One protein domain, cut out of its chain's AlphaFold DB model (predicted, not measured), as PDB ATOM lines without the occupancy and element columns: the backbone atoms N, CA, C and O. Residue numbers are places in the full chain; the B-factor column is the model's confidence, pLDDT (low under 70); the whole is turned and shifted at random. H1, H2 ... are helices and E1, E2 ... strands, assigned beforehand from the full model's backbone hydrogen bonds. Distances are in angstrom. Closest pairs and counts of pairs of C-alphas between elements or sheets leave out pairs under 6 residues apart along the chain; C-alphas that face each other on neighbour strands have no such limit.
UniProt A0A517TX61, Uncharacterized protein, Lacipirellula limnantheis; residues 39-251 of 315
ATOM      1  N   PRO A  39     130.166 129.130 128.557       79.12
ATOM      2  CA  PRO A  39     129.734 130.432 129.040       79.12
ATOM      3  C   PRO A  39     130.857 131.458 128.883       79.12
ATOM      4  O   PRO A  39     132.035 131.128 129.008       79.12
ATOM      5  N   ALA A  40     130.490 132.714 128.627       82.12
ATOM      6  CA  ALA A  40     131.460 133.798 128.516       82.12
ATOM      7  C   ALA A  40     132.327 133.906 129.783       82.12
ATOM      8  O   ALA A  40     131.852 133.701 130.902       82.12
ATOM      9  N   ILE A  41     133.599 134.263 129.602       75.38
ATOM     10  CA  ILE A  41     134.527 134.461 130.716       75.38
ATOM     11  C   ILE A  41     134.186 135.775 131.412       75.38
ATOM     12  O   ILE A  41     134.174 136.835 130.783       75.38
ATOM     13  N   ALA A  42     133.949 135.710 132.721       78.25
ATOM     14  CA  ALA A  42     133.774 136.906 133.527       78.25
ATOM     15  C   ALA A  42     135.072 137.742 133.521       78.25
ATOM     16  O   ALA A  42     136.152 137.185 133.749       78.25
ATOM     17  N   PRO A  43     134.993 139.069 133.311       80.06
ATOM     18  CA  PRO A  43     136.152 139.941 133.446       80.06
ATOM     19  C   PRO A  43     136.717 139.855 134.853       80.06
ATOM     20  O   PRO A  43     135.952 139.695 135.813       80.06
ATOM     21  N   ALA A  44     138.023 140.033 134.998       81.50
ATOM     22  CA  ALA A  44     138.567 140.045 136.340       81.50
ATOM     23  C   ALA A  44     138.177 141.318 137.076       81.50
ATOM     24  O   ALA A  44     138.375 142.443 136.611       81.50
ATOM     25  N   LYS A  45     137.624 141.113 138.266       83.44
ATOM     26  CA  LYS A  45     137.286 142.165 139.213       83.44
ATOM     27  C   LYS A  45     138.019 141.875 140.505       83.44
ATOM     28  O   LYS A  45     137.885 140.776 141.039       83.44
ATOM     29  N   SER A  46     138.808 142.843 140.961       86.56
ATOM     30  CA  SER A  46     139.493 142.732 142.243       86.56
ATOM     31  C   SER A  46     138.460 142.474 143.335       86.56
ATOM     32  O   SER A  46     137.370 143.053 143.327       86.56
ATOM     33  N   THR A  47     138.801 141.580 144.250       88.94
ATOM     34  CA  THR A  47     138.024 141.298 145.457       88.94
ATOM     35  C   THR A  47     138.536 142.091 146.658       88.94
ATOM     36  O   THR A  47     138.068 141.873 147.772       88.94
ATOM     37  N   GLU A  48     139.459 143.033 146.419       89.75
ATOM     38  CA  GLU A  48     140.014 143.960 147.406       89.75
ATOM     39  C   GLU A  48     140.664 143.246 148.601       89.75
ATOM     40  O   GLU A  48     140.621 143.718 149.737       89.75
ATOM     41  N   THR A  49     141.339 142.119 148.345       90.25
ATOM     42  CA  THR A  49     142.089 141.372 149.374       90.25
ATOM     43  C   THR A  49     143.255 142.181 149.951       90.25
ATOM     44  O   THR A  49     143.807 141.843 151.000       90.25
ATOM     45  N   GLY A  50     143.674 143.236 149.241       88.88
ATOM     46  CA  GLY A  50     144.837 144.062 149.559       88.88
ATOM     47  C   GLY A  50     146.176 143.375 149.275       88.88
ATOM     48  O   GLY A  50     147.195 143.808 149.807       88.88
ATOM     49  N   LEU A  51     146.182 142.294 148.486       90.12
ATOM     50  CA  LEU A  51     147.405 141.604 148.062       90.12
ATOM     51  C   LEU A  51     148.080 142.255 146.850       90.12
ATOM     52  O   LEU A  51     149.290 142.075 146.668       90.12
ATOM     53  N   LEU A  52     147.320 142.987 146.024       86.19
ATOM     54  CA  LEU A  52     147.868 143.698 144.870       86.19
ATOM     55  C   LEU A  52     148.881 144.752 145.319       86.19
ATOM     56  O   LEU A  52     148.652 145.481 146.283       86.19
ATOM     57  N   LEU A  53     149.978 144.858 144.570       81.12
ATOM     58  CA  LEU A  53     150.981 145.901 144.793       81.12
ATOM     59  C   LEU A  53     150.473 147.279 144.353       81.12
ATOM     60  O   LEU A  53     150.830 148.292 144.941       81.12
ATOM     61  N   GLU A  54     149.619 147.298 143.332       78.69
ATOM     62  CA  GLU A  54     149.059 148.497 142.715       78.69
ATOM     63  C   GLU A  54     147.561 148.291 142.456       78.69
ATOM     64  O   GLU A  54     147.135 147.158 142.200       78.69
ATOM     65  N   PRO A  55     146.742 149.357 142.458       77.94
ATOM     66  CA  PRO A  55     145.326 149.232 142.145       77.94
ATOM     67  C   PRO A  55     145.116 148.708 140.711       77.94
ATOM     68  O   PRO A  55     145.958 148.956 139.828       77.94
ATOM     69  N   PRO A  56     143.972 148.043 140.439       76.19
ATOM     70  CA  PRO A  56     143.607 147.614 139.094       76.19
ATOM     71  C   PRO A  56     143.767 148.742 138.073       76.19
ATOM     72  O   PRO A  56     143.566 149.923 138.375       76.19
ATOM     73  N   LEU A  57     144.182 148.391 136.857       76.94
ATOM     74  CA  LEU A  57     144.310 149.371 135.787       76.94
ATOM     75  C   LEU A  57     142.922 149.932 135.449       76.94
ATOM     76  O   LEU A  57     142.046 149.189 135.008       76.94
ATOM     77  N   ASP A  58     142.733 151.242 135.628       80.44
ATOM     78  CA  ASP A  58     141.529 151.909 135.145       80.44
ATOM     79  C   ASP A  58     141.573 151.996 133.617       80.44
ATOM     80  O   ASP A  58     142.422 152.667 133.018       80.44
ATOM     81  N   LEU A  59     140.639 151.288 132.991       85.69
ATOM     82  CA  LEU A  59     140.482 151.232 131.548       85.69
ATOM     83  C   LEU A  59     139.325 152.102 131.050       85.69
ATOM     84  O   LEU A  59     139.085 152.101 129.848       85.69
ATOM     85  N   ALA A  60     138.602 152.846 131.900       88.50
ATOM     86  CA  ALA A  60     137.401 153.601 131.511       88.50
ATOM     87  C   ALA A  60     137.629 154.560 130.326       88.50
ATOM     88  O   ALA A  60     136.739 154.757 129.500       88.50
ATOM     89  N   TRP A  61     138.842 155.102 130.194       89.44
ATOM     90  CA  TRP A  61     139.250 155.970 129.083       89.44
ATOM     91  C   TRP A  61     139.522 155.221 127.763       89.44
ATOM     92  O   TRP A  61     139.578 155.835 126.694       89.44
ATOM     93  N   TYR A  62     139.741 153.907 127.820       92.31
ATOM     94  CA  TYR A  62     140.075 153.064 126.680       92.31
ATOM     95  C   TYR A  62     138.796 152.441 126.115       92.31
ATOM     96  O   TYR A  62     138.236 151.489 126.665       92.31
ATOM     97  N   THR A  63     138.278 153.038 125.044       94.56
ATOM     98  CA  THR A  63     136.994 152.639 124.459       94.56
ATOM     99  C   THR A  63     137.125 151.385 123.595       94.56
ATOM    100  O   THR A  63     138.216 151.050 123.122       94.56
ATOM    101  N   ARG A  64     135.999 150.704 123.342       94.88
ATOM    102  CA  ARG A  64     135.972 149.551 122.432       94.88
ATOM    103  C   ARG A  64     136.389 149.938 121.015       94.88
ATOM    104  O   ARG A  64     137.055 149.149 120.355       94.88
ATOM    105  N   GLU A  65     136.062 151.140 120.550       95.94
ATOM    106  CA  GLU A  65     136.478 151.635 119.233       95.94
ATOM    107  C   GLU A  65     138.001 151.739 119.147       95.94
ATOM    108  O   GLU A  65     138.585 151.207 118.204       95.94
ATOM    109  N   LYS A  66     138.648 152.332 120.165       95.56
ATOM    110  CA  LYS A  66     140.114 152.423 120.233       95.56
ATOM    111  C   LYS A  66     140.757 151.039 120.301       95.56
ATOM    112  O   LYS A  66     141.750 150.798 119.621       95.56
ATOM    113  N   PHE A  67     140.186 150.126 121.085       94.94
ATOM    114  CA  PHE A  67     140.653 148.744 121.138       94.94
ATOM    115  C   PHE A  67     140.575 148.066 119.771       94.94
ATOM    116  O   PHE A  67     141.567 147.526 119.297       94.94
ATOM    117  N   VAL A  68     139.423 148.140 119.099       95.19
ATOM    118  CA  VAL A  68     139.237 147.546 117.769       95.19
ATOM    119  C   VAL A  68     140.213 148.150 116.767       95.19
ATOM    120  O   VAL A  68     140.838 147.399 116.023       95.19
ATOM    121  N   GLU A  69     140.375 149.472 116.758       95.44
ATOM    122  CA  GLU A  69     141.332 150.172 115.898       95.44
ATOM    123  C   GLU A  69     142.764 149.669 116.130       95.44
ATOM    124  O   GLU A  69     143.426 149.229 115.189       95.44
ATOM    125  N   GLN A  70     143.226 149.666 117.382       95.25
ATOM    126  CA  GLN A  70     144.598 149.294 117.725       95.25
ATOM    127  C   GLN A  70     144.875 147.794 117.573       95.25
ATOM    128  O   GLN A  70     145.954 147.428 117.116       95.25
ATOM    129  N   SER A  71     143.923 146.923 117.907       95.06
ATOM    130  CA  SER A  71     144.021 145.482 117.641       95.06
ATOM    131  C   SER A  71     144.043 145.184 116.146       95.06
ATOM    132  O   SER A  71     144.744 144.282 115.703       95.06
ATOM    133  N   SER A  72     143.314 145.955 115.336       95.50
ATOM    134  CA  SER A  72     143.279 145.754 113.883       95.50
ATOM    135  C   SER A  72     144.614 146.056 113.199       95.50
ATOM    136  O   SER A  72     144.824 145.608 112.072       95.50
ATOM    137  N   THR A  73     145.552 146.747 113.862       96.38
ATOM    138  CA  THR A  73     146.886 147.004 113.293       96.38
ATOM    139  C   THR A  73     147.744 145.744 113.180       96.38
ATOM    140  O   THR A  73     148.815 145.798 112.582       96.38
ATOM    141  N   VAL A  74     147.310 144.608 113.740       95.69
ATOM    142  CA  VAL A  74     147.937 143.302 113.480       95.69
ATOM    143  C   VAL A  74     147.634 142.777 112.066       95.69
ATOM    144  O   VAL A  74     148.380 141.939 111.551       95.69
ATOM    145  N   GLY A  75     146.566 143.290 111.444       95.12
ATOM    146  CA  GLY A  75     145.962 142.818 110.198       95.12
ATOM    147  C   GLY A  75     144.484 142.485 110.417       95.12
ATOM    148  O   GLY A  75     144.154 141.603 111.213       95.12
ATOM    149  N   VAL A  76     143.575 143.181 109.727       91.25
ATOM    150  CA  VAL A  76     142.117 142.962 109.853       91.25
ATOM    151  C   VAL A  76     141.706 141.552 109.433       91.25
ATOM    152  O   VAL A  76     140.759 140.992 109.978       91.25
ATOM    153  N   GLU A  77     142.453 140.955 108.509       91.81
ATOM    154  CA  GLU A  77     142.295 139.584 108.030       91.81
ATOM    155  C   GLU A  77     142.640 138.525 109.086       91.81
ATOM    156  O   GLU A  77     142.304 137.351 108.914       91.81
ATOM    157  N   LYS A  78     143.305 138.923 110.178       93.38
ATOM    158  CA  LYS A  78     143.744 138.016 111.243       93.38
ATOM    159  C   LYS A  78     142.765 137.950 112.408       93.38
ATOM    160  O   LYS A  78     142.830 136.993 113.163       93.38
ATOM    161  N   ILE A  79     141.855 138.910 112.567       92.88
ATOM    162  CA  ILE A  79     140.945 138.999 113.723       92.88
ATOM    163  C   ILE A  79     139.492 138.692 113.339       92.88
ATOM    164  O   ILE A  79     139.127 138.746 112.168       92.88
ATOM    165  N   ARG A  80     138.638 138.399 114.335       89.81
ATOM    166  CA  ARG A  80     137.187 138.135 114.154       89.81
ATOM    167  C   ARG A  80     136.884 137.066 113.101       89.81
ATOM    168  O   ARG A  80     135.933 137.172 112.326       89.81
ATOM    169  N   LYS A  81     137.721 136.037 113.056       91.50
ATOM    170  CA  LYS A  81     137.577 134.958 112.092       91.50
ATOM    171  C   LYS A  81     136.455 134.014 112.502       91.50
ATOM    172  O   LYS A  81     136.278 133.735 113.682       91.50
ATOM    173  N   ALA A  82     135.724 133.508 111.514       92.38
ATOM    174  CA  ALA A  82     134.784 132.418 111.739       92.38
ATOM    175  C   ALA A  82     135.544 131.170 112.205       92.38
ATOM    176  O   ALA A  82     136.616 130.864 111.675       92.38
ATOM    177  N   TRP A  83     134.985 130.459 113.179       94.88
ATOM    178  CA  TRP A  83     135.633 129.316 113.805       94.88
ATOM    179  C   TRP A  83     134.620 128.244 114.197       94.88
ATOM    180  O   TRP A  83     133.469 128.535 114.516       94.88
ATOM    181  N   THR A  84     135.072 126.995 114.154       92.19
ATOM    182  CA  THR A  84     134.365 125.815 114.677       92.19
ATOM    183  C   THR A  84     135.141 125.140 115.807       92.19
ATOM    184  O   THR A  84     134.575 124.349 116.550       92.19
ATOM    185  N   SER A  85     136.429 125.465 115.940       93.50
ATOM    186  CA  SER A  85     137.332 125.028 117.003       93.50
ATOM    187  C   SER A  85     138.192 126.218 117.450       93.50
ATOM    188  O   SER A  85     138.576 127.021 116.590       93.50
ATOM    189  N   PRO A  86     138.510 126.350 118.754       94.25
ATOM    190  CA  PRO A  86     139.467 127.345 119.239       94.25
ATOM    191  C   PRO A  86     140.923 126.992 118.886       94.25
ATOM    192  O   PRO A  86     141.806 127.839 119.022       94.25
ATOM    193  N   VAL A  87     141.177 125.760 118.426       96.81
ATOM    194  CA  VAL A  87     142.503 125.248 118.064       96.81
ATOM    195  C   VAL A  87     142.553 124.911 116.578       96.81
ATOM    196  O   VAL A  87     141.670 124.230 116.047       96.81
ATOM    197  N   VAL A  88     143.595 125.388 115.897       97.50
ATOM    198  CA  VAL A  88     143.820 125.134 114.471       97.50
ATOM    199  C   VAL A  88     144.691 123.883 114.291       97.50
ATOM    200  O   VAL A  88     145.800 123.841 114.822       97.50
ATOM    201  N   PRO A  89     144.269 122.883 113.499       97.62
ATOM    202  CA  PRO A  89     145.080 121.687 113.290       97.62
ATOM    203  C   PRO A  89     146.374 122.008 112.529       97.62
ATOM    204  O   PRO A  89     146.373 122.740 111.529       97.62
ATOM    205  N   LEU A  90     147.483 121.441 112.994       97.44
ATOM    206  CA  LEU A  90     148.772 121.393 112.311       97.44
ATOM    207  C   LEU A  90     148.871 120.139 111.445       97.44
ATOM    208  O   LEU A  90     148.095 119.194 111.572       97.44
ATOM    209  N   ASP A  91     149.858 120.145 110.554       96.31
ATOM    210  CA  ASP A  91     150.179 118.964 109.762       96.31
ATOM    211  C   ASP A  91     150.714 117.856 110.683       96.31
ATOM    212  O   ASP A  91     151.235 118.132 111.770       96.31
ATOM    213  N   ALA A  92     150.583 116.601 110.254       94.81
ATOM    214  CA  ALA A  92     151.046 115.455 111.027       94.81
ATOM    215  C   ALA A  92     152.545 115.576 111.375       94.81
ATOM    216  O   ALA A  92     153.325 116.088 110.563       94.81
ATOM    217  N   PRO A  93     152.973 115.094 112.556       93.00
ATOM    218  CA  PRO A  93     154.363 115.201 112.966       93.00
ATOM    219  C   PRO A  93     155.282 114.428 112.020       93.00
ATOM    220  O   PRO A  93     155.021 113.280 111.666       93.00
ATOM    221  N   THR A  94     156.423 115.028 111.676       89.81
ATOM    222  CA  THR A  94     157.453 114.392 110.836       89.81
ATOM    223  C   THR A  94     157.979 113.088 111.448       89.81
ATOM    224  O   THR A  94     158.394 112.180 110.730       89.81
ATOM    225  N   ARG A  95     157.956 112.986 112.784       94.19
ATOM    226  CA  ARG A  95     158.351 111.803 113.557       94.19
ATOM    227  C   ARG A  95     157.221 111.365 114.503       94.19
ATOM    228  O   ARG A  95     157.261 111.726 115.676       94.19
ATOM    229  N   PRO A  96     156.251 110.564 114.031       90.94
ATOM    230  CA  PRO A  96     155.107 110.134 114.843       90.94
ATOM    231  C   PRO A  96     155.492 109.355 116.109       90.94
ATOM    232  O   PRO A  96     154.845 109.478 117.137       90.94
ATOM    233  N   GLU A  97     156.594 108.602 116.056       93.62
ATOM    234  CA  GLU A  97     157.082 107.778 117.174       93.62
ATOM    235  C   GLU A  97     158.141 108.486 118.037       93.62
ATOM    236  O   GLU A  97     158.938 107.839 118.720       93.62
ATOM    237  N   ALA A  98     158.218 109.820 117.977       94.31
ATOM    238  CA  ALA A  98     159.116 110.564 118.850       94.31
ATOM    239  C   ALA A  98     158.772 110.335 120.338       94.31
ATOM    240  O   ALA A  98     157.642 110.007 120.712       94.31
ATOM    241  N   ARG A  99     159.799 110.457 121.181       96.06
ATOM    242  CA  ARG A  99     159.746 110.356 122.647       96.06
ATOM    243  C   ARG A  99     160.639 111.461 123.206       96.06
ATOM    244  O   ARG A  99     161.756 111.206 123.650       96.06
ATOM    245  N   GLY A 100     160.185 112.692 123.030       97.06
ATOM    246  CA  GLY A 100     160.968 113.909 123.176       97.06
ATOM    247  C   GLY A 100     161.331 114.513 121.821       97.06
ATOM    248  O   GLY A 100     161.951 113.857 120.971       97.06
ATOM    249  N   LEU A 101     160.963 115.775 121.642       97.69
ATOM    250  CA  LEU A 101     161.340 116.611 120.513       97.69
ATOM    251  C   LEU A 101     162.683 117.295 120.768       97.69
ATOM    252  O   LEU A 101     163.050 117.650 121.892       97.69
ATOM    253  N   THR A 102     163.432 117.512 119.692       96.75
ATOM    254  CA  THR A 102     164.614 118.371 119.728       96.75
ATOM    255  C   THR A 102     164.212 119.844 119.753       96.75
ATOM    256  O   THR A 102     163.159 120.236 119.252       96.75
ATOM    257  N   GLU A 103     165.096 120.699 120.266       96.06
ATOM    258  CA  GLU A 103     164.886 122.149 120.254       96.06
ATOM    259  C   GLU A 103     164.649 122.722 118.845       96.06
ATOM    260  O   GLU A 103     163.878 123.665 118.687       96.06
ATOM    261  N   GLU A 104     165.261 122.154 117.802       95.88
ATOM    262  CA  GLU A 104     165.024 122.608 116.427       95.88
ATOM    263  C   GLU A 104     163.654 122.185 115.882       95.88
ATOM    264  O   GLU A 104     163.036 122.954 115.142       95.88
ATOM    265  N   GLU A 105     163.138 121.018 116.279       97.31
ATOM    266  CA  GLU A 105     161.756 120.615 115.984       97.31
ATOM    267  C   GLU A 105     160.757 121.529 116.702       97.31
ATOM    268  O   GLU A 105     159.804 122.014 116.093       97.31
ATOM    269  N   VAL A 106     161.020 121.855 117.967       97.62
ATOM    270  CA  VAL A 106     160.217 122.820 118.729       97.62
ATOM    271  C   VAL A 106     160.212 124.192 118.048       97.62
ATOM    272  O   VAL A 106     159.148 124.754 117.778       97.62
ATOM    273  N   LYS A 107     161.388 124.725 117.688       97.56
ATOM    274  CA  LYS A 107     161.492 125.994 116.949       97.56
ATOM    275  C   LYS A 107     160.789 125.926 115.599       97.56
ATOM    276  O   LYS A 107     160.213 126.922 115.171       97.56
ATOM    277  N   HIS A 108     160.819 124.783 114.912       97.25
ATOM    278  CA  HIS A 108     160.078 124.605 113.666       97.25
ATOM    279  C   HIS A 108     158.575 124.838 113.872       97.25
ATOM    280  O   HIS A 108     157.988 125.625 113.130       97.25
ATOM    281  N   TYR A 109     157.976 124.263 114.918       98.00
ATOM    282  CA  TYR A 109     156.567 124.498 115.241       98.00
ATOM    283  C   TYR A 109     156.264 125.950 115.638       98.00
ATOM    284  O   TYR A 109     155.231 126.489 115.239       98.00
ATOM    285  N   MET A 110     157.181 126.631 116.333       97.94
ATOM    286  CA  MET A 110     157.049 128.068 116.631       97.94
ATOM    287  C   MET A 110     157.044 128.925 115.354       97.94
ATOM    288  O   MET A 110     156.193 129.806 115.196       97.94
ATOM    289  N   ARG A 111     157.957 128.643 114.409       97.75
ATOM    290  CA  ARG A 111     157.972 129.301 113.089       97.75
ATOM    291  C   ARG A 111     156.680 129.023 112.334       97.75
ATOM    292  O   ARG A 111     156.132 129.933 111.718       97.75
ATOM    293  N   GLU A 112     156.189 127.789 112.395       97.31
ATOM    294  CA  GLU A 112     154.968 127.391 111.706       97.31
ATOM    295  C   GLU A 112     153.737 128.127 112.236       97.31
ATOM    296  O   GLU A 112     152.989 128.710 111.450       97.31
ATOM    297  N   ALA A 113     153.563 128.174 113.556       97.62
ATOM    298  CA  ALA A 113     152.479 128.916 114.193       97.62
ATOM    299  C   ALA A 113     152.516 130.402 113.813       97.62
ATOM    300  O   ALA A 113     151.500 130.957 113.378       97.62
ATOM    301  N   LYS A 114     153.697 131.036 113.878       97.50
ATOM    302  CA  LYS A 114     153.872 132.433 113.454       97.50
ATOM    303  C   LYS A 114     153.538 132.626 111.972       97.50
ATOM    304  O   LYS A 114     152.765 133.519 111.636       97.50
ATOM    305  N   ARG A 115     154.060 131.774 111.085       96.94
ATOM    306  CA  ARG A 115     153.795 131.830 109.637       96.94
ATOM    307  C   ARG A 115     152.305 131.688 109.332       96.94
ATOM    308  O   ARG A 115     151.787 132.406 108.474       96.94
ATOM    309  N   ARG A 116     151.610 130.770 110.013       96.44
ATOM    310  CA  ARG A 116     150.158 130.597 109.878       96.44
ATOM    311  C   ARG A 116     149.414 131.826 110.385       96.44
ATOM    312  O   ARG A 116     148.521 132.289 109.685       96.44
ATOM    313  N   PHE A 117     149.796 132.396 111.524       96.94
ATOM    314  CA  PHE A 117     149.217 133.650 112.011       96.94
ATOM    315  C   PHE A 117     149.399 134.800 111.010       96.94
ATOM    316  O   PHE A 117     148.422 135.437 110.618       96.94
ATOM    317  N   ASP A 118     150.620 135.010 110.518       95.94
ATOM    318  CA  ASP A 118     150.946 136.103 109.599       95.94
ATOM    319  C   ASP A 118     150.200 136.021 108.269       95.94
ATOM    320  O   ASP A 118     149.867 137.049 107.685       95.94
ATOM    321  N   ARG A 119     149.891 134.807 107.809       95.56
ATOM    322  CA  ARG A 119     149.112 134.560 106.587       95.56
ATOM    323  C   ARG A 119     147.600 134.544 106.823       95.56
ATOM    324  O   ARG A 119     146.857 134.171 105.920       95.56
ATOM    325  N   GLY A 120     147.142 134.883 108.030       95.19
ATOM    326  CA  GLY A 120     145.726 134.846 108.390       95.19
ATOM    327  C   GLY A 120     145.159 133.427 108.465       95.19
ATOM    328  O   GLY A 120     143.964 133.242 108.288       95.19
ATOM    329  N   GLY A 121     145.985 132.409 108.705       94.94
ATOM    330  CA  GLY A 121     145.589 131.008 108.903       94.94
ATOM    331  C   GLY A 121     145.253 130.641 110.354       94.94
ATOM    332  O   GLY A 121     144.681 129.584 110.589       94.94
ATOM    333  N   ALA A 122     145.571 131.506 111.319       95.88
ATOM    334  CA  ALA A 122     145.213 131.327 112.729       95.88
ATOM    335  C   ALA A 122     143.742 131.682 113.015       95.88
ATOM    336  O   ALA A 122     143.061 132.228 112.146       95.88
ATOM    337  N   ILE A 123     143.277 131.408 114.237       96.06
ATOM    338  CA  ILE A 123     142.014 131.895 114.813       96.06
ATOM    339  C   ILE A 123     142.351 132.513 116.182       96.06
ATOM    340  O   ILE A 123     142.365 131.797 117.181       96.06
ATOM    341  N   PRO A 124     142.718 133.806 116.249       95.56
ATOM    342  CA  PRO A 124     143.145 134.402 117.504       95.56
ATOM    343  C   PRO A 124     141.971 134.870 118.365       95.56
ATOM    344  O   PRO A 124     141.060 135.552 117.888       95.56
ATOM    345  N   VAL A 125     142.073 134.609 119.666       94.50
ATOM    346  CA  VAL A 125     141.394 135.396 120.696       94.50
ATOM    347  C   VAL A 125     142.085 136.749 120.772       94.50
ATOM    348  O   VAL A 125     143.292 136.805 120.980       94.50
ATOM    349  N   SER A 126     141.328 137.834 120.622       95.06
ATOM    350  CA  SER A 126     141.845 139.190 120.807       95.06
ATOM    351  C   SER A 126     141.226 139.824 122.041       95.06
ATOM    352  O   SER A 126     139.997 139.958 122.094       95.06
ATOM    353  N   ASP A 127     142.057 140.257 122.984       93.19
ATOM    354  CA  ASP A 127     141.617 140.855 124.242       93.19
ATOM    355  C   ASP A 127     142.537 141.989 124.728       93.19
ATOM    356  O   ASP A 127     143.581 142.288 124.136       93.19
ATOM    357  N   VAL A 128     142.117 142.626 125.823       88.75
ATOM    358  CA  VAL A 128     143.000 143.405 126.692       88.75
ATOM    359  C   VAL A 128     143.266 142.599 127.956       88.75
ATOM    360  O   VAL A 128     142.358 142.376 128.764       88.75
ATOM    361  N   GLY A 129     144.521 142.190 128.123       77.38
ATOM    362  CA  GLY A 129     144.958 141.422 129.283       77.38
ATOM    363  C   GLY A 129     145.046 142.274 130.549       77.38
ATOM    364  O   GLY A 129     145.299 143.477 130.502       77.38
ATOM    365  N   LEU A 130     144.867 141.628 131.700       63.00
ATOM    366  CA  LEU A 130     145.041 142.238 133.026       63.00
ATOM    367  C   LEU A 130     146.492 142.314 133.478       63.00
ATOM    368  O   LEU A 130     146.849 143.183 134.272       63.00
ATOM    369  N   ILE A 131     147.303 141.354 133.031       54.41
ATOM    370  CA  ILE A 131     148.641 141.117 133.571       54.41
ATOM    371  C   ILE A 131     149.627 141.987 132.809       54.41
ATOM    372  O   ILE A 131     150.481 141.526 132.063       54.41
ATOM    373  N   SER A 132     149.470 143.287 133.008       49.91
ATOM    374  CA  SER A 132     150.572 144.211 132.856       49.91
ATOM    375  C   SER A 132     151.442 144.034 134.096       49.91
ATOM    376  O   SER A 132     151.100 144.501 135.182       49.91
ATOM    377  N   THR A 133     152.465 143.199 133.944       46.25
ATOM    378  CA  THR A 133     153.348 142.640 134.978       46.25
ATOM    379  C   THR A 133     153.635 143.627 136.109       46.25
ATOM    380  O   THR A 133     154.292 144.634 135.887       46.25
ATOM    381  N   GLN A 134     153.171 143.367 137.337       45.47
ATOM    382  CA  GLN A 134     153.375 144.301 138.462       45.47
ATOM    383  C   GLN A 134     154.831 144.337 138.963       45.47
ATOM    384  O   GLN A 134     155.168 145.187 139.780       45.47
ATOM    385  N   GLU A 135     155.700 143.448 138.478       43.72
ATOM    386  CA  GLU A 135     157.152 143.559 138.691       43.72
ATOM    387  C   GLU A 135     157.801 144.576 137.729       43.72
ATOM    388  O   GLU A 135     158.733 145.268 138.122       43.72
ATOM    389  N   ASP A 136     157.237 144.739 136.524       52.75
ATOM    390  CA  ASP A 136     157.641 145.687 135.477       52.75
ATOM    391  C   ASP A 136     156.399 146.473 135.030       52.75
ATOM    392  O   ASP A 136     155.816 146.200 133.979       52.75
ATOM    393  N   VAL A 137     155.906 147.368 135.897       56.19
ATOM    394  CA  VAL A 137     154.538 147.906 135.811       56.19
ATOM    395  C   VAL A 137     154.308 148.731 134.539       56.19
ATOM    396  O   VAL A 137     154.448 149.955 134.506       56.19
ATOM    397  N   ILE A 138     153.852 148.069 133.484       64.06
ATOM    398  CA  ILE A 138     153.353 148.720 132.279       64.06
ATOM    399  C   ILE A 138     151.935 149.236 132.601       64.06
ATOM    400  O   ILE A 138     150.944 148.521 132.521       64.06
ATOM    401  N   ARG A 139     151.779 150.491 133.033       78.62
ATOM    402  CA  ARG A 139     150.464 151.060 133.431       78.62
ATOM    403  C   ARG A 139     149.593 151.487 132.240       78.62
ATOM    404  O   ARG A 139     149.121 152.619 132.180       78.62
ATOM    405  N   GLN A 140     149.378 150.591 131.285       85.50
ATOM    406  CA  GLN A 140     148.572 150.863 130.094       85.50
ATOM    407  C   GLN A 140     147.960 149.582 129.508       85.50
ATOM    408  O   GLN A 140     148.433 148.492 129.832       85.50
ATOM    409  N   PRO A 141     146.920 149.692 128.655       88.69
ATOM    410  CA  PRO A 141     146.287 148.535 128.042       88.69
ATOM    411  C   PRO A 141     147.307 147.689 127.280       88.69
ATOM    412  O   PRO A 141     148.073 148.209 126.464       88.69
ATOM    413  N   MET A 142     147.287 146.386 127.537       90.62
ATOM    414  CA  MET A 142     148.098 145.397 126.846       90.62
ATOM    415  C   MET A 142     147.190 144.603 125.915       90.62
ATOM    416  O   MET A 142     146.282 143.910 126.370       90.62
ATOM    417  N   LEU A 143     147.398 144.768 124.614       93.31
ATOM    418  CA  LEU A 143     146.611 144.123 123.578       93.31
ATOM    419  C   LEU A 143     147.237 142.772 123.267       93.31
ATOM    420  O   LEU A 143     148.429 142.718 122.956       93.31
ATOM    421  N   ASN A 144     146.430 141.716 123.287       94.69
ATOM    422  CA  ASN A 144     146.886 140.377 122.939       94.69
ATOM    423  C   ASN A 144     146.095 139.817 121.763       94.69
ATOM    424  O   ASN A 144     144.899 140.069 121.613       94.69
ATOM    425  N   HIS A 145     146.771 138.988 120.979       96.44
ATOM    426  CA  HIS A 145     146.184 138.031 120.060       96.44
ATOM    427  C   HIS A 145     146.758 136.655 120.382       96.44
ATOM    428  O   HIS A 145     147.949 136.418 120.179       96.44
ATOM    429  N   ILE A 146     145.923 135.759 120.894       96.25
ATOM    430  CA  ILE A 146     146.330 134.431 121.353       96.25
ATOM    431  C   ILE A 146     145.738 133.392 120.409       96.25
ATOM    432  O   ILE A 146     144.526 133.346 120.225       96.25
ATOM    433  N   SER A 147     146.587 132.579 119.789       97.19
ATOM    434  CA  SER A 147     146.176 131.492 118.890       97.19
ATOM    435  C   SER A 147     146.705 130.157 119.393       97.19
ATOM    436  O   SER A 147     147.841 130.098 119.856       97.19
ATOM    437  N   ALA A 148     145.918 129.093 119.244       97.75
ATOM    438  CA  ALA A 148     146.348 127.727 119.520       97.75
ATOM    439  C   ALA A 148     146.414 126.899 118.234       97.75
ATOM    440  O   ALA A 148     145.576 127.039 117.335       97.75
ATOM    441  N   PHE A 149     147.400 126.012 118.177       98.12
ATOM    442  CA  PHE A 149     147.578 125.037 117.116       98.12
ATOM    443  C   PHE A 149     147.959 123.682 117.707       98.12
ATOM    444  O   PHE A 149     148.657 123.648 118.716       98.12
ATOM    445  N   GLU A 150     147.569 122.573 117.083       97.81
ATOM    446  CA  GLU A 150     147.947 121.251 117.596       97.81
ATOM    447  C   GLU A 150     148.040 120.159 116.528       97.81
ATOM    448  O   GLU A 150     147.407 120.239 115.476       97.81
ATOM    449  N   ASN A 151     148.825 119.129 116.828       97.44
ATOM    450  CA  ASN A 151     148.764 117.800 116.219       97.44
ATOM    451  C   ASN A 151     149.043 116.747 117.310       97.44
ATOM    452  O   ASN A 151     149.177 117.082 118.485       97.44
ATOM    453  N   ASP A 152     149.192 115.480 116.925       96.19
ATOM    454  CA  ASP A 152     149.424 114.381 117.874       96.19
ATOM    455  C   ASP A 152     150.729 114.499 118.690       96.19
ATOM    456  O   ASP A 152     150.866 113.845 119.720       96.19
ATOM    457  N   ALA A 153     151.701 115.305 118.247       97.19
ATOM    458  CA  ALA A 153     152.991 115.471 118.920       97.19
ATOM    459  C   ALA A 153     153.119 116.784 119.696       97.19
ATOM    460  O   ALA A 153     153.913 116.846 120.635       97.19
ATOM    461  N   VAL A 154     152.404 117.843 119.303       97.56
ATOM    462  CA  VAL A 154     152.562 119.168 119.910       97.56
ATOM    463  C   VAL A 154     151.260 119.921 120.087       97.56
ATOM    464  O   VAL A 154     150.343 119.831 119.272       97.56
ATOM    465  N   ARG A 155     151.268 120.793 121.091       98.00
ATOM    466  CA  ARG A 155     150.385 121.957 121.170       98.00
ATOM    467  C   ARG A 155     151.228 123.218 121.119       98.00
ATOM    468  O   ARG A 155     152.285 123.283 121.739       98.00
ATOM    469  N   VAL A 156     150.780 124.219 120.376       97.94
ATOM    470  CA  VAL A 156     151.488 125.485 120.193       97.94
ATOM    471  C   VAL A 156     150.546 126.628 120.519       97.94
ATOM    472  O   VAL A 156     149.533 126.801 119.846       97.94
ATOM    473  N   TYR A 157     150.911 127.449 121.495       97.75
ATOM    474  CA  TYR A 157     150.231 128.704 121.799       97.75
ATOM    475  C   TYR A 157     151.104 129.849 121.328       97.75
ATOM    476  O   TYR A 157     152.249 129.978 121.758       97.75
ATOM    477  N   LEU A 158     150.566 130.676 120.443       97.75
ATOM    478  CA  LEU A 158     151.212 131.888 119.968       97.75
ATOM    479  C   LEU A 158     150.523 133.092 120.605       97.75
ATOM    480  O   LEU A 158     149.327 133.294 120.398       97.75
ATOM    481  N   LEU A 159     151.291 133.901 121.327       96.38
ATOM    482  CA  LEU A 159     150.884 135.200 121.845       96.38
ATOM    483  C   LEU A 159     151.529 136.293 120.992       96.38
ATOM    484  O   LEU A 159     152.752 136.413 120.927       96.38
ATOM    485  N   VAL A 160     150.695 137.115 120.362       96.62
ATOM    486  CA  VAL A 160     151.115 138.334 119.668       96.62
ATOM    487  C   VAL A 160     150.630 139.515 120.486       96.62
ATOM    488  O   VAL A 160     149.428 139.696 120.662       96.62
ATOM    489  N   GLN A 161     151.557 140.290 121.033       94.00
ATOM    490  CA  GLN A 161     151.252 141.260 122.078       94.00
ATOM    491  C   GLN A 161     151.910 142.603 121.805       94.00
ATOM    492  O   GLN A 161     153.009 142.674 121.250       94.00
ATOM    493  N   LYS A 162     151.238 143.674 122.216       92.88
ATOM    494  CA  LYS A 162     151.835 145.003 122.330       92.88
ATOM    495  C   LYS A 162     151.106 145.828 123.376       92.88
ATOM    496  O   LYS A 162     149.943 145.565 123.688       92.88
ATOM    497  N   THR A 163     151.745 146.872 123.873       91.19
ATOM    498  CA  THR A 163     151.054 147.871 124.688       91.19
ATOM    499  C   THR A 163     150.325 148.898 123.818       91.19
ATOM    500  O   THR A 163     150.603 149.054 122.625       91.19
ATOM    501  N   ALA A 164     149.383 149.638 124.405       88.88
ATOM    502  CA  ALA A 164     148.643 150.687 123.706       88.88
ATOM    503  C   ALA A 164     149.542 151.806 123.141       88.88
ATOM    504  O   ALA A 164     149.123 152.480 122.194       88.88
ATOM    505  N   SER A 165     150.745 152.001 123.698       88.31
ATOM    506  CA  SER A 165     151.745 152.954 123.202       88.31
ATOM    507  C   SER A 165     152.752 152.360 122.215       88.31
ATOM    508  O   SER A 165     153.470 153.121 121.570       88.31
ATOM    509  N   ASP A 166     152.855 151.034 122.113       90.06
ATOM    510  CA  ASP A 166     153.864 150.404 121.265       90.06
ATOM    511  C   ASP A 166     153.520 150.513 119.780       90.06
ATOM    512  O   ASP A 166     152.376 150.336 119.341       90.06
ATOM    513  N   ALA A 167     154.568 150.743 118.988       88.69
ATOM    514  CA  ALA A 167     154.481 150.801 117.536       88.69
ATOM    515  C   ALA A 167     154.494 149.410 116.876       88.69
ATOM    516  O   ALA A 167     153.984 149.259 115.766       88.69
ATOM    517  N   GLY A 168     155.082 148.405 117.532       93.12
ATOM    518  CA  GLY A 168     155.294 147.066 116.979       93.12
ATOM    519  C   GLY A 168     154.633 145.965 117.801       93.12
ATOM    520  O   GLY A 168     154.349 146.148 118.980       93.12
ATOM    521  N   TRP A 169     154.409 144.818 117.160       96.12
ATOM    522  CA  TRP A 169     153.918 143.601 117.805       96.12
ATOM    523  C   TRP A 169     155.085 142.687 118.183       96.12
ATOM    524  O   TRP A 169     155.907 142.347 117.330       96.12
ATOM    525  N   GLY A 170     155.137 142.275 119.448       95.44
ATOM    526  CA  GLY A 170     155.999 141.201 119.928       95.44
ATOM    527  C   GLY A 170     155.342 139.836 119.728       95.44
ATOM    528  O   GLY A 170     154.117 139.726 119.766       95.44
ATOM    529  N   TYR A 171     156.157 138.804 119.516       97.19
ATOM    530  CA  TYR A 171     155.707 137.424 119.346       97.19
ATOM    531  C   TYR A 171     156.349 136.543 120.412       97.19
ATOM    532  O   TYR A 171     157.571 136.538 120.573       97.19
ATOM    533  N   PHE A 172     155.516 135.768 121.090       95.81
ATOM    534  CA  PHE A 172     155.905 134.809 122.110       95.81
ATOM    535  C   PHE A 172     155.207 133.487 121.824       95.81
ATOM    536  O   PHE A 172     154.089 133.473 121.305       95.81
ATOM    537  N   ALA A 173     155.859 132.378 122.145       97.00
ATOM    538  CA  ALA A 173     155.283 131.062 121.943       97.00
ATOM    539  C   ALA A 173     155.538 130.138 123.128       97.00
ATOM    540  O   ALA A 173     156.607 130.168 123.736       97.00
ATOM    541  N   ILE A 174     154.551 129.286 123.383       96.94
ATOM    542  CA  ILE A 174     154.655 128.105 124.233       96.94
ATOM    543  C   ILE A 174     154.440 126.904 123.317       96.94
ATOM    544  O   ILE A 174     153.414 126.829 122.641       96.94
ATOM    545  N   VAL A 175     155.387 125.974 123.277       97.69
ATOM    546  CA  VAL A 175     155.209 124.675 122.617       97.69
ATOM    547  C   VAL A 175     155.222 123.599 123.682       97.69
ATOM    548  O   VAL A 175     156.215 123.460 124.387       97.69
ATOM    549  N   GLN A 176     154.142 122.835 123.776       97.69
ATOM    550  CA  GLN A 176     154.073 121.647 124.612       97.69
ATOM    551  C   GLN A 176     154.432 120.436 123.760       97.69
ATOM    552  O   GLN A 176     153.769 120.162 122.757       97.69
ATOM    553  N   ASP A 177     155.479 119.729 124.154       97.69
ATOM    554  CA  ASP A 177     155.858 118.434 123.613       97.69
ATOM    555  C   ASP A 177     154.983 117.350 124.249       97.69
ATOM    556  O   ASP A 177     155.201 116.941 125.392       97.69
ATOM    557  N   MET A 178     153.992 116.897 123.484       97.06
ATOM    558  CA  MET A 178     153.032 115.865 123.878       97.06
ATOM    559  C   MET A 178     153.578 114.447 123.664       97.06
ATOM    560  O   MET A 178     152.889 113.469 123.945       97.06
ATOM    561  N   THR A 179     154.816 114.309 123.176       97.19
ATOM    562  CA  THR A 179     155.480 113.005 123.010       97.19
ATOM    563  C   THR A 179     156.120 112.492 124.307       97.19
ATOM    564  O   THR A 179     156.703 111.401 124.330       97.19
ATOM    565  N   LEU A 180     156.003 113.276 125.381       96.94
ATOM    566  CA  LEU A 180     156.452 112.995 126.739       96.94
ATOM    567  C   LEU A 180     155.250 112.920 127.693       96.94
ATOM    568  O   LEU A 180     154.224 113.559 127.464       96.94
ATOM    569  N   ASP A 181     155.398 112.149 128.770       93.94
ATOM    570  CA  ASP A 181     154.427 112.056 129.863       93.94
ATOM    571  C   ASP A 181     155.165 112.201 131.212       93.94
ATOM    572  O   ASP A 181     155.932 111.299 131.571       93.94
ATOM    573  N   PRO A 182     155.008 113.329 131.934       92.69
ATOM    574  CA  PRO A 182     154.188 114.494 131.573       92.69
ATOM    575  C   PRO A 182     154.722 115.251 130.333       92.69
ATOM    576  O   PRO A 182     155.914 115.155 130.023       92.69
ATOM    577  N   PRO A 183     153.872 116.033 129.630       96.31
ATOM    578  CA  PRO A 183     154.315 116.887 128.530       96.31
ATOM    579  C   PRO A 183     155.373 117.895 128.973       96.31
ATOM    580  O   PRO A 183     155.384 118.311 130.130       96.31
ATOM    581  N   ARG A 184     156.225 118.349 128.050       96.94
ATOM    582  CA  ARG A 184     157.243 119.373 128.336       96.94
ATOM    583  C   ARG A 184     156.964 120.676 127.601       96.94
ATOM    584  O   ARG A 184     156.817 120.670 126.385       96.94
ATOM    585  N   ASP A 185     156.987 121.794 128.309       97.00
ATOM    586  CA  ASP A 185     156.753 123.118 127.749       97.00
ATOM    587  C   ASP A 185     158.049 123.855 127.420       97.00
ATOM    588  O   ASP A 185     158.954 123.982 128.247       97.00
ATOM    589  N   TYR A 186     158.083 124.434 126.227       97.31
ATOM    590  CA  TYR A 186     159.158 125.272 125.725       97.31
ATOM    591  C   TYR A 186     158.630 126.681 125.493       97.31
ATOM    592  O   TYR A 186     157.729 126.888 124.679       97.31
ATOM    593  N   TYR A 187     159.231 127.653 126.169       96.38
ATOM    594  CA  TYR A 187     158.843 129.057 126.108       96.38
ATOM    595  C   TYR A 187     159.861 129.826 125.288       96.38
ATOM    596  O   TYR A 187     161.064 129.638 125.471       96.38
ATOM    597  N   ALA A 188     159.404 130.682 124.380       96.06
ATOM    598  CA  ALA A 188     160.305 131.473 123.561       96.06
ATOM    599  C   ALA A 188     159.743 132.839 123.184       96.06
ATOM    600  O   ALA A 188     158.539 133.003 122.968       96.06
ATOM    601  N   GLN A 189     160.658 133.786 122.993       95.75
ATOM    602  CA  GLN A 189     160.408 134.996 122.226       95.75
ATOM    603  C   GLN A 189     160.846 134.787 120.770       95.75
ATOM    604  O   GLN A 189     161.902 134.211 120.488       95.75
ATOM    605  N   ILE A 190     160.029 135.267 119.831       96.50
ATOM    606  CA  ILE A 190     160.289 135.181 118.391       96.50
ATOM    607  C   ILE A 190     160.563 136.590 117.863       96.50
ATOM    608  O   ILE A 190     159.640 137.380 117.658       96.50
ATOM    609  N   HIS A 191     161.831 136.916 117.616       91.94
ATOM    610  CA  HIS A 191     162.204 138.214 117.044       91.94
ATOM    611  C   HIS A 191     162.075 138.215 115.520       91.94
ATOM    612  O   HIS A 191     161.590 139.174 114.920       91.94
ATOM    613  N   THR A 192     162.502 137.122 114.885       88.81
ATOM    614  CA  THR A 192     162.395 136.893 113.438       88.81
ATOM    615  C   THR A 192     162.146 135.407 113.175       88.81
ATOM    616  O   THR A 192     162.175 134.601 114.100       88.81
ATOM    617  N   GLU A 193     161.921 135.003 111.920       83.06
ATOM    618  CA  GLU A 193     161.790 133.573 111.588       83.06
ATOM    619  C   GLU A 193     163.056 132.760 111.926       83.06
ATOM    620  O   GLU A 193     162.966 131.571 112.241       83.06
ATOM    621  N   SER A 194     164.236 133.383 111.882       86.56
ATOM    622  CA  SER A 194     165.517 132.735 112.181       86.56
ATOM    623  C   SER A 194     166.012 132.960 113.615       86.56
ATOM    624  O   SER A 194     166.849 132.186 114.074       86.56
ATOM    625  N   ASP A 195     165.497 133.964 114.329       93.75
ATOM    626  CA  ASP A 195     165.889 134.310 115.704       93.75
ATOM    627  C   ASP A 195     164.749 133.999 116.683       93.75
ATOM    628  O   ASP A 195     163.890 134.842 116.965       93.75
ATOM    629  N   ILE A 196     164.753 132.753 117.164       96.44
ATOM    630  CA  ILE A 196     163.883 132.253 118.232       96.44
ATOM    631  C   ILE A 196     164.756 131.968 119.445       96.44
ATOM    632  O   ILE A 196     165.665 131.131 119.377       96.44
ATOM    633  N   ARG A 197     164.450 132.640 120.553       95.44
ATOM    634  CA  ARG A 197     165.200 132.539 121.803       95.44
ATOM    635  C   ARG A 197     164.328 131.893 122.852       95.44
ATOM    636  O   ARG A 197     163.257 132.410 123.153       95.44
ATOM    637  N   PHE A 198     164.778 130.758 123.377       96.25
ATOM    638  CA  PHE A 198     164.105 130.145 124.510       96.25
ATOM    639  C   PHE A 198     164.306 130.996 125.762       96.25
ATOM    640  O   PHE A 198     165.420 131.435 126.049       96.25
ATOM    641  N   GLU A 199     163.221 131.184 126.501       92.75
ATOM    642  CA  GLU A 199     163.136 132.025 127.687       92.75
ATOM    643  C   GLU A 199     162.612 131.182 128.845       92.75
ATOM    644  O   GLU A 199     161.428 130.873 128.913       92.75
ATOM    645  N   GLY A 200     163.495 130.772 129.752       89.88
ATOM    646  CA  GLY A 200     163.119 129.969 130.909       89.88
ATOM    647  C   GLY A 200     162.969 130.789 132.179       89.88
ATOM    648  O   GLY A 200     161.937 130.734 132.845       89.88
ATOM    649  N   THR A 201     163.975 131.600 132.500       90.62
ATOM    650  CA  THR A 201     164.058 132.307 133.782       90.62
ATOM    651  C   THR A 201     162.882 133.261 134.016       90.62
ATOM    652  O   THR A 201     162.315 133.287 135.107       90.62
ATOM    653  N   SER A 202     162.506 134.048 133.006       88.75
ATOM    654  CA  SER A 202     161.414 135.027 133.097       88.75
ATOM    655  C   SER A 202     160.038 134.367 132.986       88.75
ATOM    656  O   SER A 202     159.162 134.644 133.803       88.75
ATOM    657  N   CYS A 203     159.856 133.455 132.027       90.75
ATOM    658  CA  CYS A 203     158.578 132.788 131.777       90.75
ATOM    659  C   CYS A 203     158.149 131.865 132.927       90.75
ATOM    660  O   CYS A 203     156.953 131.785 133.219       90.75
ATOM    661  N   TYR A 204     159.097 131.233 133.627       92.25
ATOM    662  CA  TYR A 204     158.799 130.351 134.760       92.25
ATOM    663  C   TYR A 204     158.043 131.053 135.893       92.25
ATOM    664  O   TYR A 204     157.199 130.436 136.536       92.25
ATOM    665  N   LYS A 205     158.272 132.358 136.090       89.25
ATOM    666  CA  LYS A 205     157.584 133.147 137.123       89.25
ATOM    667  C   LYS A 205     156.061 133.078 137.008       89.25
ATOM    668  O   LYS A 205     155.390 133.114 138.033       89.25
ATOM    669  N   CYS A 206     155.533 132.978 135.785       86.69
ATOM    670  CA  CYS A 206     154.096 133.009 135.502       86.69
ATOM    671  C   CYS A 206     153.553 131.689 134.941       86.69
ATOM    672  O   CYS A 206     152.389 131.378 135.158       86.69
ATOM    673  N   HIS A 207     154.373 130.911 134.234       87.56
ATOM    674  CA  HIS A 207     153.937 129.739 133.468       87.56
ATOM    675  C   HIS A 207     154.570 128.434 133.958       87.56
ATOM    676  O   HIS A 207     154.860 127.536 133.176       87.56
ATOM    677  N   SER A 208     154.813 128.310 135.261       86.19
ATOM    678  CA  SER A 208     155.528 127.169 135.853       86.19
ATOM    679  C   SER A 208     154.913 125.789 135.573       86.19
ATOM    680  O   SER A 208     155.588 124.784 135.779       86.19
ATOM    681  N   SER A 209     153.663 125.734 135.104       82.56
ATOM    682  CA  SER A 209     152.915 124.500 134.821       82.56
ATOM    683  C   SER A 209     152.078 124.556 133.534       82.56
ATOM    684  O   SER A 209     151.081 123.838 133.427       82.56
ATOM    685  N   GLY A 210     152.452 125.416 132.575       86.94
ATOM    686  CA  GLY A 210     151.808 125.473 131.260       86.94
ATOM    687  C   GLY A 210     151.118 126.788 130.899       86.94
ATOM    688  O   GLY A 210     151.307 127.820 131.559       86.94
ATOM    689  N   PRO A 211     150.332 126.780 129.803       87.94
ATOM    690  CA  PRO A 211     149.551 127.937 129.392       87.94
ATOM    691  C   PRO A 211     148.536 128.313 130.478       87.94
ATOM    692  O   PRO A 211     147.923 127.460 131.116       87.94
ATOM    693  N   LEU A 212     148.341 129.616 130.669       85.31
ATOM    694  CA  LEU A 212     147.343 130.141 131.595       85.31
ATOM    695  C   LEU A 212     146.033 130.437 130.868       85.31
ATOM    696  O   LEU A 212     146.024 130.779 129.684       85.31
ATOM    697  N   ALA A 213     144.930 130.359 131.609       83.88
ATOM    698  CA  ALA A 213     143.641 130.839 131.138       83.88
ATOM    699  C   ALA A 213     143.677 132.356 130.880       83.88
ATOM    700  O   ALA A 213     144.344 133.127 131.574       83.88
ATOM    701  N   ILE A 214     142.926 132.784 129.870       85.25
ATOM    702  CA  ILE A 214     142.739 134.183 129.502       85.25
ATOM    703  C   ILE A 214     141.745 134.809 130.475       85.25
ATOM    704  O   ILE A 214     140.585 134.404 130.547       85.25
ATOM    705  N   HIS A 215     142.186 135.836 131.187       83.88
ATOM    706  CA  HIS A 215     141.336 136.642 132.049       83.88
ATOM    707  C   HIS A 215     141.312 138.065 131.484       83.88
ATOM    708  O   HIS A 215     142.262 138.824 131.690       83.88
ATOM    709  N   PRO A 216     140.280 138.433 130.707       85.50
ATOM    710  CA  PRO A 216     140.213 139.761 130.125       85.50
ATOM    711  C   PRO A 216     139.946 140.806 131.210       85.50
ATOM    712  O   PRO A 216     139.187 140.572 132.159       85.50
ATOM    713  N   ALA A 217     140.536 141.989 131.051       86.06
ATOM    714  CA  ALA A 217     140.355 143.084 132.003       86.06
ATOM    715  C   ALA A 217     138.965 143.718 131.924       86.06
ATOM    716  O   ALA A 217     138.407 144.146 132.934       86.06
ATOM    717  N   ARG A 218     138.386 143.758 130.720       87.38
ATOM    718  CA  ARG A 218     136.997 144.159 130.500       87.38
ATOM    719  C   ARG A 218     136.325 143.280 129.460       87.38
ATOM    720  O   ARG A 218     136.932 142.914 128.460       87.38
ATOM    721  N   GLU A 219     135.036 143.033 129.667       86.12
ATOM    722  CA  GLU A 219     134.203 142.211 128.783       86.12
ATOM    723  C   GLU A 219     134.072 142.813 127.382       86.12
ATOM    724  O   GLU A 219     134.220 142.137 126.365       86.12
ATOM    725  N   ASP A 220     133.850 144.125 127.320       89.81
ATOM    726  CA  ASP A 220     133.685 144.864 126.075       89.81
ATOM    727  C   ASP A 220     135.010 145.071 125.330       89.81
ATOM    728  O   ASP A 220     135.010 145.634 124.240       89.81
ATOM    729  N   LEU A 221     136.138 144.616 125.872       92.81
ATOM    730  CA  LEU A 221     137.450 144.673 125.225       92.81
ATOM    731  C   LEU A 221     137.944 143.281 124.820       92.81
ATOM    732  O   LEU A 221     139.141 143.036 124.736       92.81
ATOM    733  N   VAL A 222     137.004 142.379 124.532       93.00
ATOM    734  CA  VAL A 222     137.250 141.088 123.884       93.00
ATOM    735  C   VAL A 222     136.537 141.081 122.536       93.00
ATOM    736  O   VAL A 222     135.356 141.440 122.440       93.00
ATOM    737  N   LEU A 223     137.232 140.727 121.453       93.19
ATOM    738  CA  LEU A 223     136.602 140.733 120.125       93.19
ATOM    739  C   LEU A 223     135.575 139.607 119.959       93.19
ATOM    740  O   LEU A 223     134.550 139.847 119.322       93.19
ATOM    741  N   ASP A 224     135.831 138.440 120.552       92.31
ATOM    742  CA  ASP A 224     134.931 137.283 120.567       92.31
ATOM    743  C   ASP A 224     135.000 136.570 121.931       92.31
ATOM    744  O   ASP A 224     135.947 135.839 122.228       92.31
ATOM    745  N   ALA A 225     133.992 136.799 122.777       91.44
ATOM    746  CA  ALA A 225     133.922 136.219 124.118       91.44
ATOM    747  C   ALA A 225     133.654 134.703 124.111       91.44
ATOM    748  O   ALA A 225     134.069 134.009 125.038       91.44
ATOM    749  N   LYS A 226     132.986 134.177 123.071       92.38
ATOM    750  CA  LYS A 226     132.723 132.736 122.948       92.38
ATOM    751  C   LYS A 226     133.995 131.988 122.570       92.38
ATOM    752  O   LYS A 226     134.260 130.931 123.131       92.38
ATOM    753  N   LEU A 227     134.790 132.557 121.661       93.62
ATOM    754  CA  LEU A 227     136.098 132.005 121.310       93.62
ATOM    755  C   LEU A 227     137.027 131.997 122.525       93.62
ATOM    756  O   LEU A 227     137.662 130.983 122.792       93.62
ATOM    757  N   ALA A 228     137.066 133.098 123.284       93.25
ATOM    758  CA  ALA A 228     137.857 133.175 124.509       93.25
ATOM    759  C   ALA A 228     137.445 132.082 125.513       93.25
ATOM    760  O   ALA A 228     138.302 131.369 126.028       93.25
ATOM    761  N   ALA A 229     136.139 131.895 125.740       92.62
ATOM    762  CA  ALA A 229     135.624 130.847 126.621       92.62
ATOM    763  C   ALA A 229     136.006 129.433 126.159       92.62
ATOM    764  O   ALA A 229     136.480 128.634 126.964       92.62
ATOM    765  N   ALA A 230     135.860 129.139 124.864       94.50
ATOM    766  CA  ALA A 230     136.248 127.849 124.295       94.50
ATOM    767  C   ALA A 230     137.760 127.603 124.390       94.50
ATOM    768  O   ALA A 230     138.191 126.493 124.698       94.50
ATOM    769  N   PHE A 231     138.568 128.644 124.186       94.38
ATOM    770  CA  PHE A 231     140.012 128.579 124.377       94.38
ATOM    771  C   PHE A 231     140.374 128.263 125.836       94.38
ATOM    772  O   PHE A 231     141.172 127.365 126.092       94.38
ATOM    773  N   ASN A 232     139.756 128.943 126.806       92.00
ATOM    774  CA  ASN A 232     139.995 128.670 128.226       92.00
ATOM    775  C   ASN A 232     139.556 127.274 128.646       92.00
ATOM    776  O   ASN A 232     140.242 126.647 129.450       92.00
ATOM    777  N   GLN A 233     138.444 126.779 128.100       93.00
ATOM    778  CA  GLN A 233     138.029 125.400 128.321       93.00
ATOM    779  C   GLN A 233     139.116 124.432 127.832       93.00
ATOM    780  O   GLN A 233     139.570 123.594 128.610       93.00
ATOM    781  N   HIS A 234     139.616 124.623 126.606       93.25
ATOM    782  CA  HIS A 234     140.710 123.817 126.063       93.25
ATOM    783  C   HIS A 234     141.980 123.869 126.931       93.25
ATOM    784  O   HIS A 234     142.630 122.843 127.114       93.25
ATOM    785  N   VAL A 235     142.335 125.031 127.493       91.69
ATOM    786  CA  VAL A 235     143.464 125.169 128.437       91.69
ATOM    787  C   VAL A 235     143.190 124.455 129.765       91.69
ATOM    788  O   VAL A 235     144.081 123.822 130.329       91.69
ATOM    789  N   SER A 236     141.957 124.508 130.270       88.00
ATOM    790  CA  SER A 236     141.589 123.904 131.557       88.00
ATOM    791  C   SER A 236     141.615 122.372 131.557       88.00
ATOM    792  O   SER A 236     141.868 121.771 132.600       88.00
ATOM    793  N   GLU A 237     141.391 121.752 130.395       88.94
ATOM    794  CA  GLU A 237     141.349 120.296 130.196       88.94
ATOM    795  C   GLU A 237     142.750 119.662 130.086       88.94
ATOM    796  O   GLU A 237     142.887 118.447 129.927       88.94
ATOM    797  N   GLN A 238     143.813 120.466 130.162       87.19
ATOM    798  CA  GLN A 238     145.181 119.999 129.957       87.19
ATOM    799  C   GLN A 238     145.768 119.351 131.202       87.19
ATOM    800  O   GLN A 238     145.506 119.745 132.340       87.19
ATOM    801  N   VAL A 239     146.616 118.354 130.956       86.25
ATOM    802  CA  VAL A 239     147.440 117.740 131.992       86.25
ATOM    803  C   VAL A 239     148.576 118.676 132.388       86.25
ATOM    804  O   VAL A 239     149.007 119.521 131.605       86.25
ATOM    805  N   ARG A 240     149.078 118.494 133.609       87.25
ATOM    806  CA  ARG A 240     150.255 119.202 134.111       87.25
ATOM    807  C   ARG A 240     151.469 118.895 133.231       87.25
ATOM    808  O   ARG A 240     151.763 117.725 132.991       87.25
ATOM    809  N   SER A 241     152.182 119.934 132.823       90.94
ATOM    810  CA  SER A 241     153.426 119.859 132.059       90.94
ATOM    811  C   SER A 241     154.653 120.195 132.914       90.94
ATOM    812  O   SER A 241     154.554 120.781 133.995       90.94
ATOM    813  N   GLU A 242     155.825 119.795 132.426       93.06
ATOM    814  CA  GLU A 242     157.138 120.157 132.954       93.06
ATOM    815  C   GLU A 242     157.754 121.311 132.167       93.06
ATOM    816  O   GLU A 242     157.664 121.373 130.945       93.06
ATOM    817  N   PHE A 243     158.457 122.202 132.856       94.50
ATOM    818  CA  PHE A 243     159.091 123.361 132.237       94.50
ATOM    819  C   PHE A 243     160.475 123.006 131.652       94.50
ATOM    820  O   PHE A 243     161.331 122.464 132.355       94.50
ATOM    821  N   HIS A 244     160.743 123.344 130.383       95.56
ATOM    822  CA  HIS A 244     162.086 123.257 129.791       95.56
ATOM    823  C   HIS A 244     162.936 124.481 130.145       95.56
ATOM    824  O   HIS A 244     162.604 125.606 129.771       95.56
ATOM    825  N   PHE A 245     164.079 124.263 130.796       95.69
ATOM    826  CA  PHE A 245     165.058 125.317 131.069       95.69
ATOM    827  C   PHE A 245     166.242 125.217 130.103       95.69
ATOM    828  O   PHE A 245     167.069 124.309 130.248       95.69
ATOM    829  N   PRO A 246     166.370 126.130 129.125       93.38
ATOM    830  CA  PRO A 246     167.527 126.142 128.245       93.38
ATOM    831  C   PRO A 246     168.775 126.594 129.022       93.38
ATOM    832  O   PRO A 246     168.699 127.321 130.014       93.38
ATOM    833  N   SER A 247     169.959 126.196 128.557       91.50
ATOM    834  CA  SER A 247     171.227 126.464 129.259       91.50
ATOM    835  C   SER A 247     171.531 127.956 129.450       91.50
ATOM    836  O   SER A 247     172.186 128.335 130.419       91.50
ATOM    837  N   ASN A 248     171.047 128.804 128.544       90.50
ATOM    838  CA  ASN A 248     171.201 130.257 128.580       90.50
ATOM    839  C   ASN A 248     170.085 130.985 129.355       90.50
ATOM    840  O   ASN A 248     170.171 132.201 129.505       90.50
ATOM    841  N   SER A 249     169.052 130.279 129.824       93.31
ATOM    842  CA  SER A 249     167.947 130.834 130.619       93.31
ATOM    843  C   SER A 249     167.522 129.804 131.681       93.31
ATOM    844  O   SER A 249     166.462 129.181 131.570       93.31
ATOM    845  N   PRO A 250     168.395 129.543 132.678       95.00
ATOM    846  CA  PRO A 250     168.218 128.458 133.637       95.00
ATOM    847  C   PRO A 250     167.070 128.724 134.618       95.00
ATOM    848  O   PRO A 250     166.546 129.838 134.719       95.00
ATOM    849  N   MET A 251     166.712 127.696 135.388       94.31
ATOM    850  CA  MET A 251     165.724 127.818 136.458       94.31
ATOM    851  C   MET A 251     166.134 128.913 137.455       94.31
ATOM    852  O   MET A 251     167.263 128.878 137.956       94.31
TER     853      MET A 251
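Overview. This is residues 39 to 251 of the 315 residues of an uncharacterized protein of Lacipirellula limnantheis (UniProt A0A517TX61). A strongly twisted sheet of seven strands makes the core; H2, the longest helix, packs on one face of it, with H1 on that same face beyond, while H4 covers the E1 and E2 edge on the opposite face. Long stretches without a named element, such as residues 39 to 63 and 208 to 224, run round this core. The 213 printed residues hold four named helices and seven named strands, in the order H1 E1 H2 E2 E3 E4 E5 E6 E7 H3 H4. The branched sheet is mixed, since E1 and E3 are parallel and the other neighbours antiparallel; the class is mixed, helices and strands, with 86 residues, under half, in named elements. The whole is compact, with a radius of gyration of the C-alphas of 17.0 A and spans of 52 by 38 by 34 A.

Arrangement. Start with E3, residues 142 to 150, and E4, residues 154 to 163, a hairpin at 167 degrees, where N 145 and O 160 are 2.8 A apart. On the other side of E3 lie E2, residues 125 to 129, with N 125 and O 146 2.8 A apart, and E1, residues 87 to 89, with N 88 and O 148 3.0 A apart. On one side of E4 lies E3 and on the other side E5, residues 170 to 177, with N 157 and O 174 2.8 A apart; the next neighbours are E6, residues 184 to 190, beside E5 with N 175 and O 186 2.9 A apart, and E7, residues 196 to 198, beside E6 with N 189 and O 197 2.9 A apart. E2 to E7 form a meander, each strand the antiparallel neighbour of the one before. H2, residues 103 to 118, is on the sheet; its closest C-alphas to E5 are Met 110 and Ala 173, 6.3 A. H1, residues 64 to 72, is on the same face, at a height over the sheet of 9.5 A. H4, residues 225 to 236, is on the opposite face; the C-alphas of Val 125 and Ala 228 are 5.7 A apart. H3, residues 204 to 207, is only just not on the sheet, with 4 pairs of C-alphas within 10 A. In H1, H2 and H4 every O i to N i+4 pair is within hydrogen-bond range; H3 is too short for one.

Along the chain. Find C-alpha 64 at (135.972, 149.551, 122.432), where H1 begins. E4 runs 29.1 A, E3 25.9 A, E5 23.1 A and H2 22.4 A. H4 ends at C-alpha 236, (141.589, 123.904, 131.557).

Size, cuts and confidence. The C-alphas of Trp 61 and Glu 97, the two farthest apart, are 52.7 A apart. The printed part has no cut. The links H1 to E1, E1 to H2, E2 to E3 and H3 to H4 are long. Residues 130 to 138 have pLDDT under 70.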